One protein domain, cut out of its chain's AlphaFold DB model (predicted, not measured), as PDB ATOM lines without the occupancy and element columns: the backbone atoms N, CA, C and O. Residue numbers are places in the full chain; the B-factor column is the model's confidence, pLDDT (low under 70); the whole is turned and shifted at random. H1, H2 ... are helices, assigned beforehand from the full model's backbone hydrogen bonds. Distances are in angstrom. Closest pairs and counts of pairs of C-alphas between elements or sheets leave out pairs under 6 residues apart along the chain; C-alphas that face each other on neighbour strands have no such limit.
ATOM      1  N   ILE A  40    -120.782 -79.632   1.052       81.81
ATOM      2  CA  ILE A  40    -119.450 -79.942   1.590       81.81
ATOM      3  C   ILE A  40    -119.461 -79.874   3.121       81.81
ATOM      4  O   ILE A  40    -119.013 -80.813   3.771       81.81
ATOM      5  N   CYS A  41    -120.059 -78.829   3.699       78.88
ATOM      6  CA  CYS A  41    -120.202 -78.675   5.149       78.88
ATOM      7  C   CYS A  41    -121.050 -79.807   5.760       78.88
ATOM      8  O   CYS A  41    -120.718 -80.360   6.806       78.88
ATOM      9  N   LEU A  42    -122.131 -80.195   5.074       81.69
ATOM     10  CA  LEU A  42    -123.067 -81.225   5.534       81.69
ATOM     11  C   LEU A  42    -122.493 -82.648   5.516       81.69
ATOM     12  O   LEU A  42    -123.072 -83.518   6.165       81.69
ATOM     13  N   LYS A  43    -121.366 -82.891   4.830       85.19
ATOM     14  CA  LYS A  43    -120.649 -84.175   4.926       85.19
ATOM     15  C   LYS A  43    -120.147 -84.430   6.350       85.19
ATOM     16  O   LYS A  43    -120.192 -85.567   6.802       85.19
ATOM     17  N   CYS A  44    -119.722 -83.377   7.052       80.00
ATOM     18  CA  CYS A  44    -119.225 -83.461   8.428       80.00
ATOM     19  C   CYS A  44    -120.263 -83.010   9.469       80.00
ATOM     20  O   CYS A  44    -120.266 -83.524  10.583       80.00
ATOM     21  N   HIS A  45    -121.189 -82.110   9.108       80.94
ATOM     22  CA  HIS A  45    -122.243 -81.595   9.995       80.94
ATOM     23  C   HIS A  45    -123.663 -82.036   9.579       80.94
ATOM     24  O   HIS A  45    -124.533 -81.190   9.351       80.94
ATOM     25  N   PRO A  46    -123.971 -83.344   9.484       79.88
ATOM     26  CA  PRO A  46    -125.266 -83.806   8.977       79.88
ATOM     27  C   PRO A  46    -126.442 -83.469   9.910       79.88
ATOM     28  O   PRO A  46    -127.572 -83.310   9.449       79.88
ATOM     29  N   LYS A  47    -126.182 -83.319  11.216       78.12
ATOM     30  CA  LYS A  47    -127.208 -83.080  12.246       78.12
ATOM     31  C   LYS A  47    -127.684 -81.625  12.336       78.12
ATOM     32  O   LYS A  47    -128.705 -81.366  12.963       78.12
ATOM     33  N   ILE A  48    -127.009 -80.678  11.676       74.00
ATOM     34  CA  ILE A  48    -127.343 -79.246  11.781       74.00
ATOM     35  C   ILE A  48    -128.750 -78.926  11.254       74.00
ATOM     36  O   ILE A  48    -129.399 -78.001  11.721       74.00
ATOM     37  N   LYS A  49    -129.276 -79.732  10.321       67.25
ATOM     38  CA  LYS A  49    -130.614 -79.534   9.736       67.25
ATOM     39  C   LYS A  49    -131.752 -79.678  10.745       67.25
ATOM     40  O   LYS A  49    -132.839 -79.163  10.505       67.25
ATOM     41  N   THR A  50    -131.515 -80.409  11.828       67.38
ATOM     42  CA  THR A  50    -132.490 -80.660  12.894       67.38
ATOM     43  C   THR A  50    -132.151 -79.901  14.171       67.38
ATOM     44  O   THR A  50    -132.881 -80.030  15.147       67.38
ATOM     45  N   LEU A  51    -131.063 -79.124  14.170       69.94
ATOM     46  CA  LEU A  51    -130.656 -78.325  15.311       69.94
ATOM     47  C   LEU A  51    -131.539 -77.074  15.390       69.94
ATOM     48  O   LEU A  51    -131.581 -76.250  14.467       69.94
ATOM     49  N   GLY A  52    -132.273 -76.972  16.487       62.84
ATOM     50  CA  GLY A  52    -132.933 -75.754  16.914       62.84
ATOM     51  C   GLY A  52    -132.474 -75.474  18.329       62.84
ATOM     52  O   GLY A  52    -132.567 -76.357  19.181       62.84
ATOM     53  N   ASP A  53    -131.968 -74.271  18.543       64.94
ATOM     54  CA  ASP A  53    -131.404 -73.877  19.821       64.94
ATOM     55  C   ASP A  53    -132.438 -72.996  20.526       64.94
ATOM     56  O   ASP A  53    -132.992 -72.061  19.941       64.94
ATOM     57  N   ARG A  54    -132.745 -73.364  21.773       64.12
ATOM     58  CA  ARG A  54    -133.479 -72.541  22.750       64.12
ATOM     59  C   ARG A  54    -132.538 -72.100  23.867       64.12
ATOM     60  O   ARG A  54    -132.880 -72.112  25.049       64.12
ATOM     61  N   GLU A  55    -131.303 -71.806  23.500       59.31
ATOM     62  CA  GLU A  55    -130.256 -71.482  24.453       59.31
ATOM     63  C   GLU A  55    -130.244 -69.975  24.730       59.31
ATOM     64  O   GLU A  55    -130.510 -69.156  23.851       59.31
ATOM     65  N   GLY A  56    -130.031 -69.588  25.990       61.44
ATOM     66  CA  GLY A  56    -129.975 -68.174  26.382       61.44
ATOM     67  C   GLY A  56    -131.280 -67.379  26.208       61.44
ATOM     68  O   GLY A  56    -131.247 -66.154  26.281       61.44
ATOM     69  N   GLY A  57    -132.425 -68.040  25.992       70.19
ATOM     70  CA  GLY A  57    -133.718 -67.376  25.773       70.19
ATOM     71  C   GLY A  57    -133.954 -66.899  24.335       70.19
ATOM     72  O   GLY A  57    -134.934 -66.190  24.095       70.19
ATOM     73  N   VAL A  58    -133.088 -67.294  23.394       78.81
ATOM     74  CA  VAL A  58    -133.261 -67.074  21.953       78.81
ATOM     75  C   VAL A  58    -133.771 -68.357  21.300       78.81
ATOM     76  O   VAL A  58    -133.217 -69.429  21.513       78.81
ATOM     77  N   VAL A  59    -134.826 -68.249  20.498       84.44
ATOM     78  CA  VAL A  59    -135.427 -69.323  19.712       84.44
ATOM     79  C   VAL A  59    -134.904 -69.243  18.292       84.44
ATOM     80  O   VAL A  59    -135.152 -68.278  17.569       84.44
ATOM     81  N   PHE A  60    -134.222 -70.297  17.863       85.31
ATOM     82  CA  PHE A  60    -133.743 -70.415  16.497       85.31
ATOM     83  C   PHE A  60    -133.938 -71.832  15.951       85.31
ATOM     84  O   PHE A  60    -133.895 -72.821  16.676       85.31
ATOM     85  N   SER A  61    -134.153 -71.946  14.637       85.06
ATOM     86  CA  SER A  61    -134.306 -73.233  13.950       85.06
ATOM     87  C   SER A  61    -133.616 -73.208  12.596       85.06
ATOM     88  O   SER A  61    -134.076 -72.531  11.669       85.06
ATOM     89  N   HIS A  62    -132.561 -74.012  12.438       85.38
ATOM     90  CA  HIS A  62    -131.914 -74.206  11.141       85.38
ATOM     91  C   HIS A  62    -132.904 -74.754  10.108       85.38
ATOM     92  O   HIS A  62    -132.924 -74.290   8.970       85.38
ATOM     93  N   ARG A  63    -133.792 -75.684  10.497       83.38
ATOM     94  CA  ARG A  63    -134.804 -76.274   9.602       83.38
ATOM     95  C   ARG A  63    -135.676 -75.213   8.927       83.38
ATOM     96  O   ARG A  63    -135.960 -75.330   7.738       83.38
ATOM     97  N   SER A  64    -136.077 -74.185   9.673       84.50
ATOM     98  CA  SER A  64    -136.927 -73.098   9.168       84.50
ATOM     99  C   SER A  64    -136.166 -72.084   8.305       84.50
ATOM    100  O   SER A  64    -136.770 -71.426   7.453       84.50
ATOM    101  N   HIS A  65    -134.850 -71.956   8.508       87.50
ATOM    102  CA  HIS A  65    -134.009 -70.970   7.826       87.50
ATOM    103  C   HIS A  65    -133.308 -71.519   6.583       87.50
ATOM    104  O   HIS A  65    -133.183 -70.798   5.597       87.50
ATOM    105  N   LEU A  66    -132.904 -72.791   6.570       82.38
ATOM    106  CA  LEU A  66    -132.175 -73.413   5.457       82.38
ATOM    107  C   LEU A  66    -132.861 -73.290   4.077       82.38
ATOM    108  O   LEU A  66    -132.138 -73.109   3.100       82.38
ATOM    109  N   PRO A  67    -134.204 -73.323   3.937       82.44
ATOM    110  CA  PRO A  67    -134.850 -73.079   2.642       82.44
ATOM    111  C   PRO A  67    -134.683 -71.639   2.130       82.44
ATOM    112  O   PRO A  67    -134.734 -71.396   0.927       82.44
ATOM    113  N   ARG A  68    -134.500 -70.675   3.040       81.50
ATOM    114  CA  ARG A  68    -134.429 -69.234   2.747       81.50
ATOM    115  C   ARG A  68    -132.989 -68.718   2.700       81.50
ATOM    116  O   ARG A  68    -132.700 -67.768   1.980       81.50
ATOM    117  N   VAL A  69    -132.072 -69.371   3.415       74.62
ATOM    118  CA  VAL A  69    -130.650 -69.021   3.490       74.62
ATOM    119  C   VAL A  69    -129.842 -69.998   2.637       74.62
ATOM    120  O   VAL A  69    -129.555 -71.123   3.032       74.62
ATOM    121  N   GLN A  70    -129.458 -69.552   1.440       68.88
ATOM    122  CA  GLN A  70    -128.839 -70.404   0.415       68.88
ATOM    123  C   GLN A  70    -127.419 -70.889   0.776       68.88
ATOM    124  O   GLN A  70    -126.933 -71.855   0.188       68.88
ATOM    125  N   ARG A  71    -126.725 -70.245   1.731       81.25
ATOM    126  CA  ARG A  71    -125.330 -70.560   2.103       81.25
ATOM    127  C   ARG A  71    -125.099 -70.472   3.616       81.25
ATOM    128  O   ARG A  71    -125.453 -69.462   4.215       81.25
ATOM    129  N   CYS A  72    -124.441 -71.471   4.213       79.81
ATOM    130  CA  CYS A  72    -124.123 -71.521   5.653       79.81
ATOM    131  C   CYS A  72    -123.323 -70.292   6.118       79.81
ATOM    132  O   CYS A  72    -123.579 -69.739   7.187       79.81
ATOM    133  N   VAL A  73    -122.419 -69.809   5.259       78.06
ATOM    134  CA  VAL A  73    -121.588 -68.621   5.514       78.06
ATOM    135  C   VAL A  73    -122.356 -67.292   5.493       78.06
ATOM    136  O   VAL A  73    -121.787 -66.233   5.739       78.06
ATOM    137  N   GLY A  74    -123.658 -67.317   5.189       76.69
ATOM    138  CA  GLY A  74    -124.519 -66.141   5.319       76.69
ATOM    139  C   GLY A  74    -124.684 -65.698   6.778       76.69
ATOM    140  O   GLY A  74    -124.733 -64.492   7.053       76.69
ATOM    141  N   CYS A  75    -124.699 -66.675   7.691       77.00
ATOM    142  CA  CYS A  75    -124.854 -66.477   9.131       77.00
ATOM    143  C   CYS A  75    -123.542 -66.736   9.881       77.00
ATOM    144  O   CYS A  75    -123.123 -65.893  10.665       77.00
ATOM    145  N   HIS A  76    -122.862 -67.849   9.596       78.06
ATOM    146  CA  HIS A  76    -121.625 -68.209  10.285       78.06
ATOM    147  C   HIS A  76    -120.394 -67.659   9.555       78.06
ATOM    148  O   HIS A  76    -120.179 -67.960   8.380       78.06
ATOM    149  N   ARG A  77    -119.557 -66.882  10.242       66.94
ATOM    150  CA  ARG A  77    -118.247 -66.459   9.723       66.94
ATOM    151  C   ARG A  77    -117.172 -67.406  10.267       66.94
ATOM    152  O   ARG A  77    -117.362 -67.993  11.320       66.94
ATOM    153  N   GLU A  78    -116.103 -67.616   9.497       65.31
ATOM    154  CA  GLU A  78    -114.885 -68.322   9.957       65.31
ATOM    155  C   GLU A  78    -115.052 -69.808  10.348       65.31
ATOM    156  O   GLU A  78    -114.233 -70.389  11.046       65.31
ATOM    157  N   VAL A  79    -116.056 -70.478   9.776       62.88
ATOM    158  CA  VAL A  79    -116.433 -71.891  10.016       62.88
ATOM    159  C   VAL A  79    -115.379 -72.969   9.718       62.88
ATOM    160  O   VAL A  79    -115.668 -74.158   9.836       62.88
ATOM    161  N   GLY A  80    -114.192 -72.590   9.251       57.06
ATOM    162  CA  GLY A  80    -113.247 -73.504   8.615       57.06
ATOM    163  C   GLY A  80    -112.396 -74.329   9.576       57.06
ATOM    164  O   GLY A  80    -112.213 -75.513   9.317       57.06
ATOM    165  N   HIS A  81    -111.865 -73.742  10.656       55.50
ATOM    166  CA  HIS A  81    -110.871 -74.390  11.523       55.50
ATOM    167  C   HIS A  81    -110.853 -73.815  12.955       55.50
ATOM    168  O   HIS A  81    -111.352 -72.725  13.195       55.50
ATOM    169  N   LYS A  82    -110.312 -74.614  13.892       46.16
ATOM    170  CA  LYS A  82    -110.427 -74.527  15.366       46.16
ATOM    171  C   LYS A  82    -110.327 -73.118  15.970       46.16
ATOM    172  O   LYS A  82    -109.326 -72.445  15.753       46.16
ATOM    173  N   GLY A  83    -111.223 -72.827  16.919       48.03
ATOM    174  CA  GLY A  83    -110.864 -71.993  18.070       48.03
ATOM    175  C   GLY A  83    -112.011 -71.418  18.889       48.03
ATOM    176  O   GLY A  83    -111.908 -71.423  20.108       48.03
ATOM    177  N   GLU A  84    -113.093 -70.967  18.261       47.84
ATOM    178  CA  GLU A  84    -114.109 -70.184  18.974       47.84
ATOM    179  C   GLU A  84    -115.520 -70.684  18.671       47.84
ATOM    180  O   GLU A  84    -115.806 -71.171  17.572       47.84
ATOM    181  N   GLU A  85    -116.389 -70.624  19.681       52.88
ATOM    182  CA  GLU A  85    -117.811 -70.897  19.523       52.88
ATOM    183  C   GLU A  85    -118.361 -69.973  18.441       52.88
ATOM    184  O   GLU A  85    -118.414 -68.754  18.593       52.88
ATOM    185  N   ILE A  86    -118.759 -70.571  17.321       54.19
ATOM    186  CA  ILE A  86    -119.308 -69.866  16.166       54.19
ATOM    187  C   ILE A  86    -120.764 -69.515  16.480       54.19
ATOM    188  O   ILE A  86    -121.702 -70.029  15.860       54.19
ATOM    189  N   LEU A  87    -120.962 -68.666  17.480       57.81
ATOM    190  CA  LEU A  87    -122.258 -68.086  17.756       57.81
ATOM    191  C   LEU A  87    -122.543 -67.085  16.645       57.81
ATOM    192  O   LEU A  87    -121.761 -66.173  16.369       57.81
ATOM    193  N   ALA A  88    -123.664 -67.284  15.959       62.25
ATOM    194  CA  ALA A  88    -124.169 -66.260  15.070       62.25
ATOM    195  C   ALA A  88    -124.473 -65.029  15.930       62.25
ATOM    196  O   ALA A  88    -125.379 -65.049  16.761       62.25
ATOM    197  N   GLU A  89    -123.702 -63.960  15.744       68.94
ATOM    198  CA  GLU A  89    -124.038 -62.664  16.319       68.94
ATOM    199  C   GLU A  89    -125.463 -62.280  15.900       68.94
ATOM    200  O   GLU A  89    -125.871 -62.547  14.764       68.94
ATOM    201  N   MET A  90    -126.197 -61.559  16.756       76.88
ATOM    202  CA  MET A  90    -127.511 -61.010  16.382       76.88
ATOM    203  C   MET A  90    -127.440 -60.208  15.071       76.88
ATOM    204  O   MET A  90    -128.372 -60.242  14.268       76.88
ATOM    205  N   SER A  91    -126.296 -59.566  14.796       74.75
ATOM    206  CA  SER A  91    -126.012 -58.866  13.536       74.75
ATOM    207  C   SER A  91    -126.224 -59.750  12.292       74.75
ATOM    208  O   SER A  91    -126.655 -59.261  11.248       74.75
ATOM    209  N   GLY A  92    -125.971 -61.060  12.392       78.81
ATOM    210  CA  GLY A  92    -126.223 -62.044  11.344       78.81
ATOM    211  C   GLY A  92    -127.712 -62.255  11.070       78.81
ATOM    212  O   GLY A  92    -128.104 -62.317   9.904       78.81
ATOM    213  N   CYS A  93    -128.537 -62.305  12.118       82.94
ATOM    214  CA  CYS A  93    -129.996 -62.429  12.027       82.94
ATOM    215  C   CYS A  93    -130.615 -61.181  11.375       82.94
ATOM    216  O   CYS A  93    -131.426 -61.279  10.447       82.94
ATOM    217  N   MET A  94    -130.153 -59.999  11.795       83.06
ATOM    218  CA  MET A  94    -130.684 -58.702  11.355       83.06
ATOM    219  C   MET A  94    -130.369 -58.362   9.890       83.06
ATOM    220  O   MET A  94    -130.965 -57.451   9.326       83.06
ATOM    221  N   LYS A  95    -129.495 -59.118   9.203       82.69
ATOM    222  CA  LYS A  95    -129.310 -58.982   7.738       82.69
ATOM    223  C   LYS A  95    -130.598 -59.250   6.948       82.69
ATOM    224  O   LYS A  95    -130.726 -58.802   5.799       82.69
ATOM    225  N   CYS A  96    -131.506 -60.031   7.535       88.38
ATOM    226  CA  CYS A  96    -132.798 -60.385   6.957       88.38
ATOM    227  C   CYS A  96    -133.977 -59.977   7.846       88.38
ATOM    228  O   CYS A  96    -135.012 -59.611   7.307       88.38
ATOM    229  N   HIS A  97    -133.843 -60.021   9.169       89.12
ATOM    230  CA  HIS A  97    -134.877 -59.564  10.100       89.12
ATOM    231  C   HIS A  97    -134.741 -58.059  10.338       89.12
ATOM    232  O   HIS A  97    -134.254 -57.634  11.371       89.12
ATOM    233  N   ASP A  98    -135.096 -57.260   9.334       86.56
ATOM    234  CA  ASP A  98    -134.916 -55.799   9.301       86.56
ATOM    235  C   ASP A  98    -136.250 -55.029   9.247       86.56
ATOM    236  O   ASP A  98    -136.286 -53.858   8.858       86.56
ATOM    237  N   GLY A  99    -137.362 -55.722   9.509       87.56
ATOM    238  CA  GLY A  99    -138.721 -55.192   9.389       87.56
ATOM    239  C   GLY A  99    -139.210 -55.055   7.942       87.56
ATOM    240  O   GLY A  99    -140.379 -54.750   7.715       87.56
ATOM    241  N   LYS A 100    -138.348 -55.303   6.942       89.12
ATOM    242  CA  LYS A 100    -138.666 -55.194   5.507       89.12
ATOM    243  C   LYS A 100    -138.659 -56.551   4.808       89.12
ATOM    244  O   LYS A 100    -139.625 -56.903   4.139       89.12
ATOM    245  N   LYS A 101    -137.565 -57.307   4.924       89.81
ATOM    246  CA  LYS A 101    -137.388 -58.639   4.318       89.81
ATOM    247  C   LYS A 101    -137.992 -59.738   5.184       89.81
ATOM    248  O   LYS A 101    -138.539 -60.705   4.658       89.81
ATOM    249  N   ALA A 102    -137.881 -59.595   6.496       89.88
ATOM    250  CA  ALA A 102    -138.527 -60.429   7.494       89.88
ATOM    251  C   ALA A 102    -138.831 -59.579   8.731       89.88
ATOM    252  O   ALA A 102    -138.199 -58.546   8.953       89.88
ATOM    253  N   SER A 103    -139.807 -60.017   9.527       89.88
ATOM    254  CA  SER A 103    -140.185 -59.329  10.763       89.88
ATOM    255  C   SER A 103    -139.001 -59.233  11.726       89.88
ATOM    256  O   SER A 103    -138.293 -60.213  11.938       89.88
ATOM    257  N   ASP A 104    -138.819 -58.063  12.318       87.56
ATOM    258  CA  ASP A 104    -137.869 -57.743  13.384       87.56
ATOM    259  C   ASP A 104    -138.550 -57.677  14.765       87.56
ATOM    260  O   ASP A 104    -138.005 -57.121  15.719       87.56
ATOM    261  N   ALA A 105    -139.748 -58.263  14.893       87.19
ATOM    262  CA  ALA A 105    -140.460 -58.333  16.162       87.19
ATOM    263  C   ALA A 105    -139.622 -59.089  17.207       87.19
ATOM    264  O   ALA A 105    -139.178 -60.214  16.976       87.19
ATOM    265  N   CYS A 106    -139.398 -58.476  18.371       82.50
ATOM    266  CA  CYS A 106    -138.420 -58.974  19.342       82.50
ATOM    267  C   CYS A 106    -138.767 -60.372  19.886       82.50
ATOM    268  O   CYS A 106    -137.877 -61.174  20.151       82.50
ATOM    269  N   ASP A 107    -140.056 -60.665  20.050       85.44
ATOM    270  CA  ASP A 107    -140.603 -61.941  20.532       85.44
ATOM    271  C   ASP A 107    -140.603 -63.056  19.482       85.44
ATOM    272  O   ASP A 107    -140.833 -64.214  19.820       85.44
ATOM    273  N   LEU A 108    -140.282 -62.741  18.224       85.56
ATOM    274  CA  LEU A 108    -140.067 -63.756  17.196       85.56
ATOM    275  C   LEU A 108    -138.869 -64.649  17.533       85.56
ATOM    276  O   LEU A 108    -138.880 -65.842  17.234       85.56
ATOM    277  N   CYS A 109    -137.847 -64.049  18.149       84.00
ATOM    278  CA  CYS A 109    -136.612 -64.720  18.527       84.00
ATOM    279  C   CYS A 109    -136.427 -64.779  20.047       84.00
ATOM    280  O   CYS A 109    -135.860 -65.747  20.522       84.00
ATOM    281  N   HIS A 110    -136.881 -63.804  20.837       82.12
ATOM    282  CA  HIS A 110    -136.667 -63.808  22.291       82.12
ATOM    283  C   HIS A 110    -137.905 -64.295  23.054       82.12
ATOM    284  O   HIS A 110    -138.868 -63.546  23.217       82.12
ATOM    285  N   GLU A 111    -137.848 -65.518  23.596       77.19
ATOM    286  CA  GLU A 111    -138.902 -66.085  24.463       77.19
ATOM    287  C   GLU A 111    -138.984 -65.346  25.813       77.19
ATOM    288  O   GLU A 111    -140.063 -65.189  26.383       77.19
ATOM    289  N   LYS A 112    -137.846 -64.850  26.318       66.12
ATOM    290  CA  LYS A 112    -137.772 -63.960  27.484       66.12
ATOM    291  C   LYS A 112    -136.925 -62.746  27.134       66.12
ATOM    292  O   LYS A 112    -135.736 -62.872  26.858       66.12
ATOM    293  N   ARG A 113    -137.533 -61.559  27.174       61.75
ATOM    294  CA  ARG A 113    -136.883 -60.266  26.889       61.75
ATOM    295  C   ARG A 113    -136.049 -59.754  28.069       61.75
ATOM    296  O   ARG A 113    -136.015 -58.554  28.308       61.75
ATOM    297  N   GLU A 114    -135.419 -60.642  28.832       55.34
ATOM    298  CA  GLU A 114    -134.545 -60.245  29.935       55.34
ATOM    299  C   GLU A 114    -133.099 -60.267  29.447       55.34
ATOM    300  O   GLU A 114    -132.534 -61.349  29.250       55.34
ATOM    301  N   PRO A 115    -132.465 -59.103  29.235       53.38
ATOM    302  CA  PRO A 115    -131.059 -59.066  28.907       53.38
ATOM    303  C   PRO A 115    -130.297 -59.460  30.174       53.38
ATOM    304  O   PRO A 115    -130.120 -58.651  31.083       53.38
ATOM    305  N   LYS A 116    -129.794 -60.695  30.244       52.56
ATOM    306  CA  LYS A 116    -128.661 -60.995  31.131       52.56
ATOM    307  C   LYS A 116    -127.405 -60.401  30.501       52.56
ATOM    308  O   LYS A 116    -126.560 -61.115  29.972       52.56
ATOM    309  N   VAL A 117    -127.318 -59.075  30.489       53.56
ATOM    310  CA  VAL A 117    -126.120 -58.366  30.044       53.56
ATOM    311  C   VAL A 117    -125.155 -58.388  31.215       53.56
ATOM    312  O   VAL A 117    -125.373 -57.733  32.231       53.56
ATOM    313  N   TYR A 118    -124.104 -59.195  31.099       51.88
ATOM    314  CA  TYR A 118    -123.041 -59.209  32.093       51.88
ATOM    315  C   TYR A 118    -122.196 -57.931  31.933       51.88
ATOM    316  O   TYR A 118    -121.614 -57.736  30.867       51.88
ATOM    317  N   PRO A 119    -122.077 -57.067  32.961       50.16
ATOM    318  CA  PRO A 119    -121.496 -55.718  32.839       50.16
ATOM    319  C   PRO A 119    -120.051 -55.646  32.320       50.16
ATOM    320  O   PRO A 119    -119.601 -54.596  31.873       50.16
ATOM    321  N   LYS A 120    -119.300 -56.753  32.363       53.81
ATOM    322  CA  LYS A 120    -117.885 -56.788  31.963       53.81
ATOM    323  C   LYS A 120    -117.644 -56.990  30.467       53.81
ATOM    324  O   LYS A 120    -116.504 -56.861  30.037       53.81
ATOM    325  N   ILE A 121    -118.669 -57.298  29.670       56.03
ATOM    326  CA  ILE A 121    -118.461 -57.750  28.284       56.03
ATOM    327  C   ILE A 121    -117.967 -56.659  27.327       56.03
ATOM    328  O   ILE A 121    -117.455 -57.005  26.272       56.03
ATOM    329  N   HIS A 122    -118.107 -55.367  27.657       63.06
ATOM    330  CA  HIS A 122    -117.748 -54.279  26.736       63.06
ATOM    331  C   HIS A 122    -116.799 -53.216  27.302       63.06
ATOM    332  O   HIS A 122    -116.630 -52.150  26.707       63.06
ATOM    333  N   ILE A 123    -116.151 -53.489  28.435       58.03
ATOM    334  CA  ILE A 123    -115.084 -52.627  28.954       58.03
ATOM    335  C   ILE A 123    -113.828 -52.878  28.107       58.03
ATOM    336  O   ILE A 123    -113.313 -53.991  28.086       58.03
ATOM    337  N   GLY A 124    -113.352 -51.860  27.383       56.22
ATOM    338  CA  GLY A 124    -112.179 -51.971  26.502       56.22
ATOM    339  C   GLY A 124    -112.466 -52.500  25.091       56.22
ATOM    340  O   GLY A 124    -111.542 -52.578  24.284       56.22
ATOM    341  N   LEU A 125    -113.727 -52.812  24.764       58.44
ATOM    342  CA  LEU A 125    -114.144 -53.008  23.374       58.44
ATOM    343  C   LEU A 125    -114.268 -51.651  22.673       58.44
ATOM    344  O   LEU A 125    -114.785 -50.689  23.246       58.44
ATOM    345  N   ASP A 126    -113.839 -51.588  21.411       57.00
ATOM    346  CA  ASP A 126    -114.114 -50.444  20.545       57.00
ATOM    347  C   ASP A 126    -115.618 -50.391  20.226       57.00
ATOM    348  O   ASP A 126    -116.123 -50.984  19.271       57.00
ATOM    349  N   LEU A 127    -116.349 -49.668  21.071       59.19
ATOM    350  CA  LEU A 127    -117.773 -49.415  20.904       59.19
ATOM    351  C   LEU A 127    -118.055 -48.262  19.937       59.19
ATOM    352  O   LEU A 127    -119.182 -47.782  19.909       59.19
ATOM    353  N   THR A 128    -117.107 -47.776  19.129       56.56
ATOM    354  CA  THR A 128    -117.414 -46.736  18.125       56.56
ATOM    355  C   THR A 128    -118.469 -47.200  17.116       56.56
ATOM    356  O   THR A 128    -119.244 -46.383  16.612       56.56
ATOM    357  N   ASN A 129    -118.625 -48.515  16.917       58.91
ATOM    358  CA  ASN A 129    -119.718 -49.102  16.144       58.91
ATOM    359  C   ASN A 129    -120.974 -49.407  16.991       58.91
ATOM    360  O   ASN A 129    -121.556 -50.492  16.916       58.91
ATOM    361  N   LYS A 130    -121.449 -48.419  17.766       60.97
ATOM    362  CA  LYS A 130    -122.698 -48.513  18.561       60.97
ATOM    363  C   LYS A 130    -123.939 -48.845  17.719       60.97
ATOM    364  O   LYS A 130    -124.968 -49.221  18.276       60.97
ATOM    365  N   ARG A 131    -123.866 -48.706  16.385       59.62
ATOM    366  CA  ARG A 131    -124.967 -49.003  15.447       59.62
ATOM    367  C   ARG A 131    -125.501 -50.422  15.598       59.62
ATOM    368  O   ARG A 131    -126.701 -50.612  15.444       59.62
ATOM    369  N   ASN A 132    -124.652 -51.390  15.936       62.59
ATOM    370  CA  ASN A 132    -125.101 -52.767  16.123       62.59
ATOM    371  C   ASN A 132    -126.046 -52.888  17.330       62.59
ATOM    372  O   ASN A 132    -127.066 -53.563  17.233       62.59
ATOM    373  N   CYS A 133    -125.780 -52.165  18.419       68.56
ATOM    374  CA  CYS A 133    -126.625 -52.142  19.615       68.56
ATOM    375  C   CYS A 133    -127.876 -51.272  19.402       68.56
ATOM    376  O   CYS A 133    -128.991 -51.707  19.685       68.56
ATOM    377  N   PHE A 134    -127.698 -50.065  18.845       69.81
ATOM    378  CA  PHE A 134    -128.788 -49.112  18.599       69.81
ATOM    379  C   PHE A 134    -129.775 -49.550  17.522       69.81
ATOM    380  O   PHE A 134    -130.859 -48.984  17.418       69.81
ATOM    381  N   SER A 135    -129.417 -50.559  16.724       66.38
ATOM    382  CA  SER A 135    -130.353 -51.177  15.787       66.38
ATOM    383  C   SER A 135    -131.571 -51.784  16.493       66.38
ATOM    384  O   SER A 135    -132.626 -51.876  15.877       66.38
ATOM    385  N   CYS A 136    -131.430 -52.158  17.773       68.25
ATOM    386  CA  CYS A 136    -132.479 -52.808  18.561       68.25
ATOM    387  C   CYS A 136    -132.744 -52.127  19.918       68.25
ATOM    388  O   CYS A 136    -133.867 -52.169  20.414       68.25
ATOM    389  N   HIS A 137    -131.740 -51.498  20.535       74.88
ATOM    390  CA  HIS A 137    -131.852 -50.868  21.855       74.88
ATOM    391  C   HIS A 137    -131.837 -49.338  21.766       74.88
ATOM    392  O   HIS A 137    -131.145 -48.758  20.934       74.88
ATOM    393  N   SER A 138    -132.569 -48.657  22.650       75.62
ATOM    394  CA  SER A 138    -132.510 -47.194  22.764       75.62
ATOM    395  C   SER A 138    -131.296 -46.741  23.588       75.62
ATOM    396  O   SER A 138    -130.672 -47.535  24.286       75.62
ATOM    397  N   GLY A 139    -130.978 -45.443  23.577       72.25
ATOM    398  CA  GLY A 139    -129.954 -44.877  24.473       72.25
ATOM    399  C   GLY A 139    -130.230 -45.103  25.965       72.25
ATOM    400  O   GLY A 139    -129.286 -45.204  26.745       72.25
ATOM    401  N   ALA A 140    -131.502 -45.249  26.354       74.56
ATOM    402  CA  ALA A 140    -131.895 -45.509  27.738       74.56
ATOM    403  C   ALA A 140    -131.408 -46.878  28.241       74.56
ATOM    404  O   ALA A 140    -130.992 -46.984  29.388       74.56
ATOM    405  N   PHE A 141    -131.340 -47.884  27.363       74.56
ATOM    406  CA  PHE A 141    -130.819 -49.212  27.704       74.56
ATOM    407  C   PHE A 141    -129.388 -49.159  28.263       74.56
ATOM    408  O   PHE A 141    -129.047 -49.886  29.193       74.56
ATOM    409  N   CYS A 142    -128.549 -48.263  27.734       75.31
ATOM    410  CA  CYS A 142    -127.196 -48.064  28.253       75.31
ATOM    411  C   CYS A 142    -127.234 -47.558  29.703       75.31
ATOM    412  O   CYS A 142    -126.432 -47.979  30.533       75.31
ATOM    413  N   MET A 143    -128.181 -46.668  30.011       78.19
ATOM    414  CA  MET A 143    -128.318 -46.035  31.322       78.19
ATOM    415  C   MET A 143    -128.917 -46.965  32.376       78.19
ATOM    416  O   MET A 143    -128.554 -46.831  33.542       78.19
ATOM    417  N   ASP A 144    -129.737 -47.943  31.985       76.38
ATOM    418  CA  ASP A 144    -130.281 -48.954  32.904       76.38
ATOM    419  C   ASP A 144    -129.157 -49.707  33.638       76.38
ATOM    420  O   ASP A 144    -129.223 -49.960  34.848       76.38
ATOM    421  N   CYS A 145    -128.071 -50.007  32.920       72.38
ATOM    422  CA  CYS A 145    -126.873 -50.593  33.512       72.38
ATOM    423  C   CYS A 145    -125.883 -49.537  34.016       72.38
ATOM    424  O   CYS A 145    -125.506 -49.605  35.190       72.38
ATOM    425  N   HIS A 146    -125.474 -48.574  33.182       81.94
ATOM    426  CA  HIS A 146    -124.402 -47.633  33.525       81.94
ATOM    427  C   HIS A 146    -124.779 -46.694  34.668       81.94
ATOM    428  O   HIS A 146    -123.954 -46.449  35.540       81.94
ATOM    429  N   GLY A 147    -126.003 -46.159  34.689       83.50
ATOM    430  CA  GLY A 147    -126.470 -45.196  35.695       83.50
ATOM    431  C   GLY A 147    -125.707 -43.861  35.744       83.50
ATOM    432  O   GLY A 147    -126.145 -42.949  36.436       83.50
TER     433      GLY A 147
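AT A GLANCE: This is residues 40 to 147 of the 233 residues of an uncharacterized protein of Actinobacteria bacterium (UniProt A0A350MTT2). With little regular structure, this is an elongated string of loops and short helices, H1 at one end, H4 near the middle and H7 at the other end, while residues 120 to 131 stick out. The printed part has 108 residues, 35 of them in seven named helices, H1 to H7, with no named strand: all helix. It is only just loose, close to compact, radius of gyration of the C-alphas 15.8 A, spanning 50 by 32 by 22 A.

IN THESE COORDINATES: H1, residues 40 to 44, begins at C-alpha (-119.450, -79.942, 1.590). H2 is 46 to 50, H3 62 to 65, H4 90 to 94, H5 106 to 109 and H6 131 to 134. H7, 139 to 146, 11.0 A long, ends at C-alpha (-124.402, -47.633, 33.525).

HOW THE PARTS SIT: H2 touches H3, closest C-alphas Lys 49 and Arg 63, 5.3 A. H5 touches no helix. O i to N i+4 pairs are within hydrogen-bond range throughout H4, but 0 of 1 in H1 and H2, whose i+3 counts are 2 of 2 and 1 of 2, and 2 of 4 in H7.

THE WHOLE: The printed part has no cut. Links H2 to H3, H3 to H4, H4 to H5 and H5 to H6 are long. Residues 77 to 89 and 112 to 136 are among those under pLDDT 70.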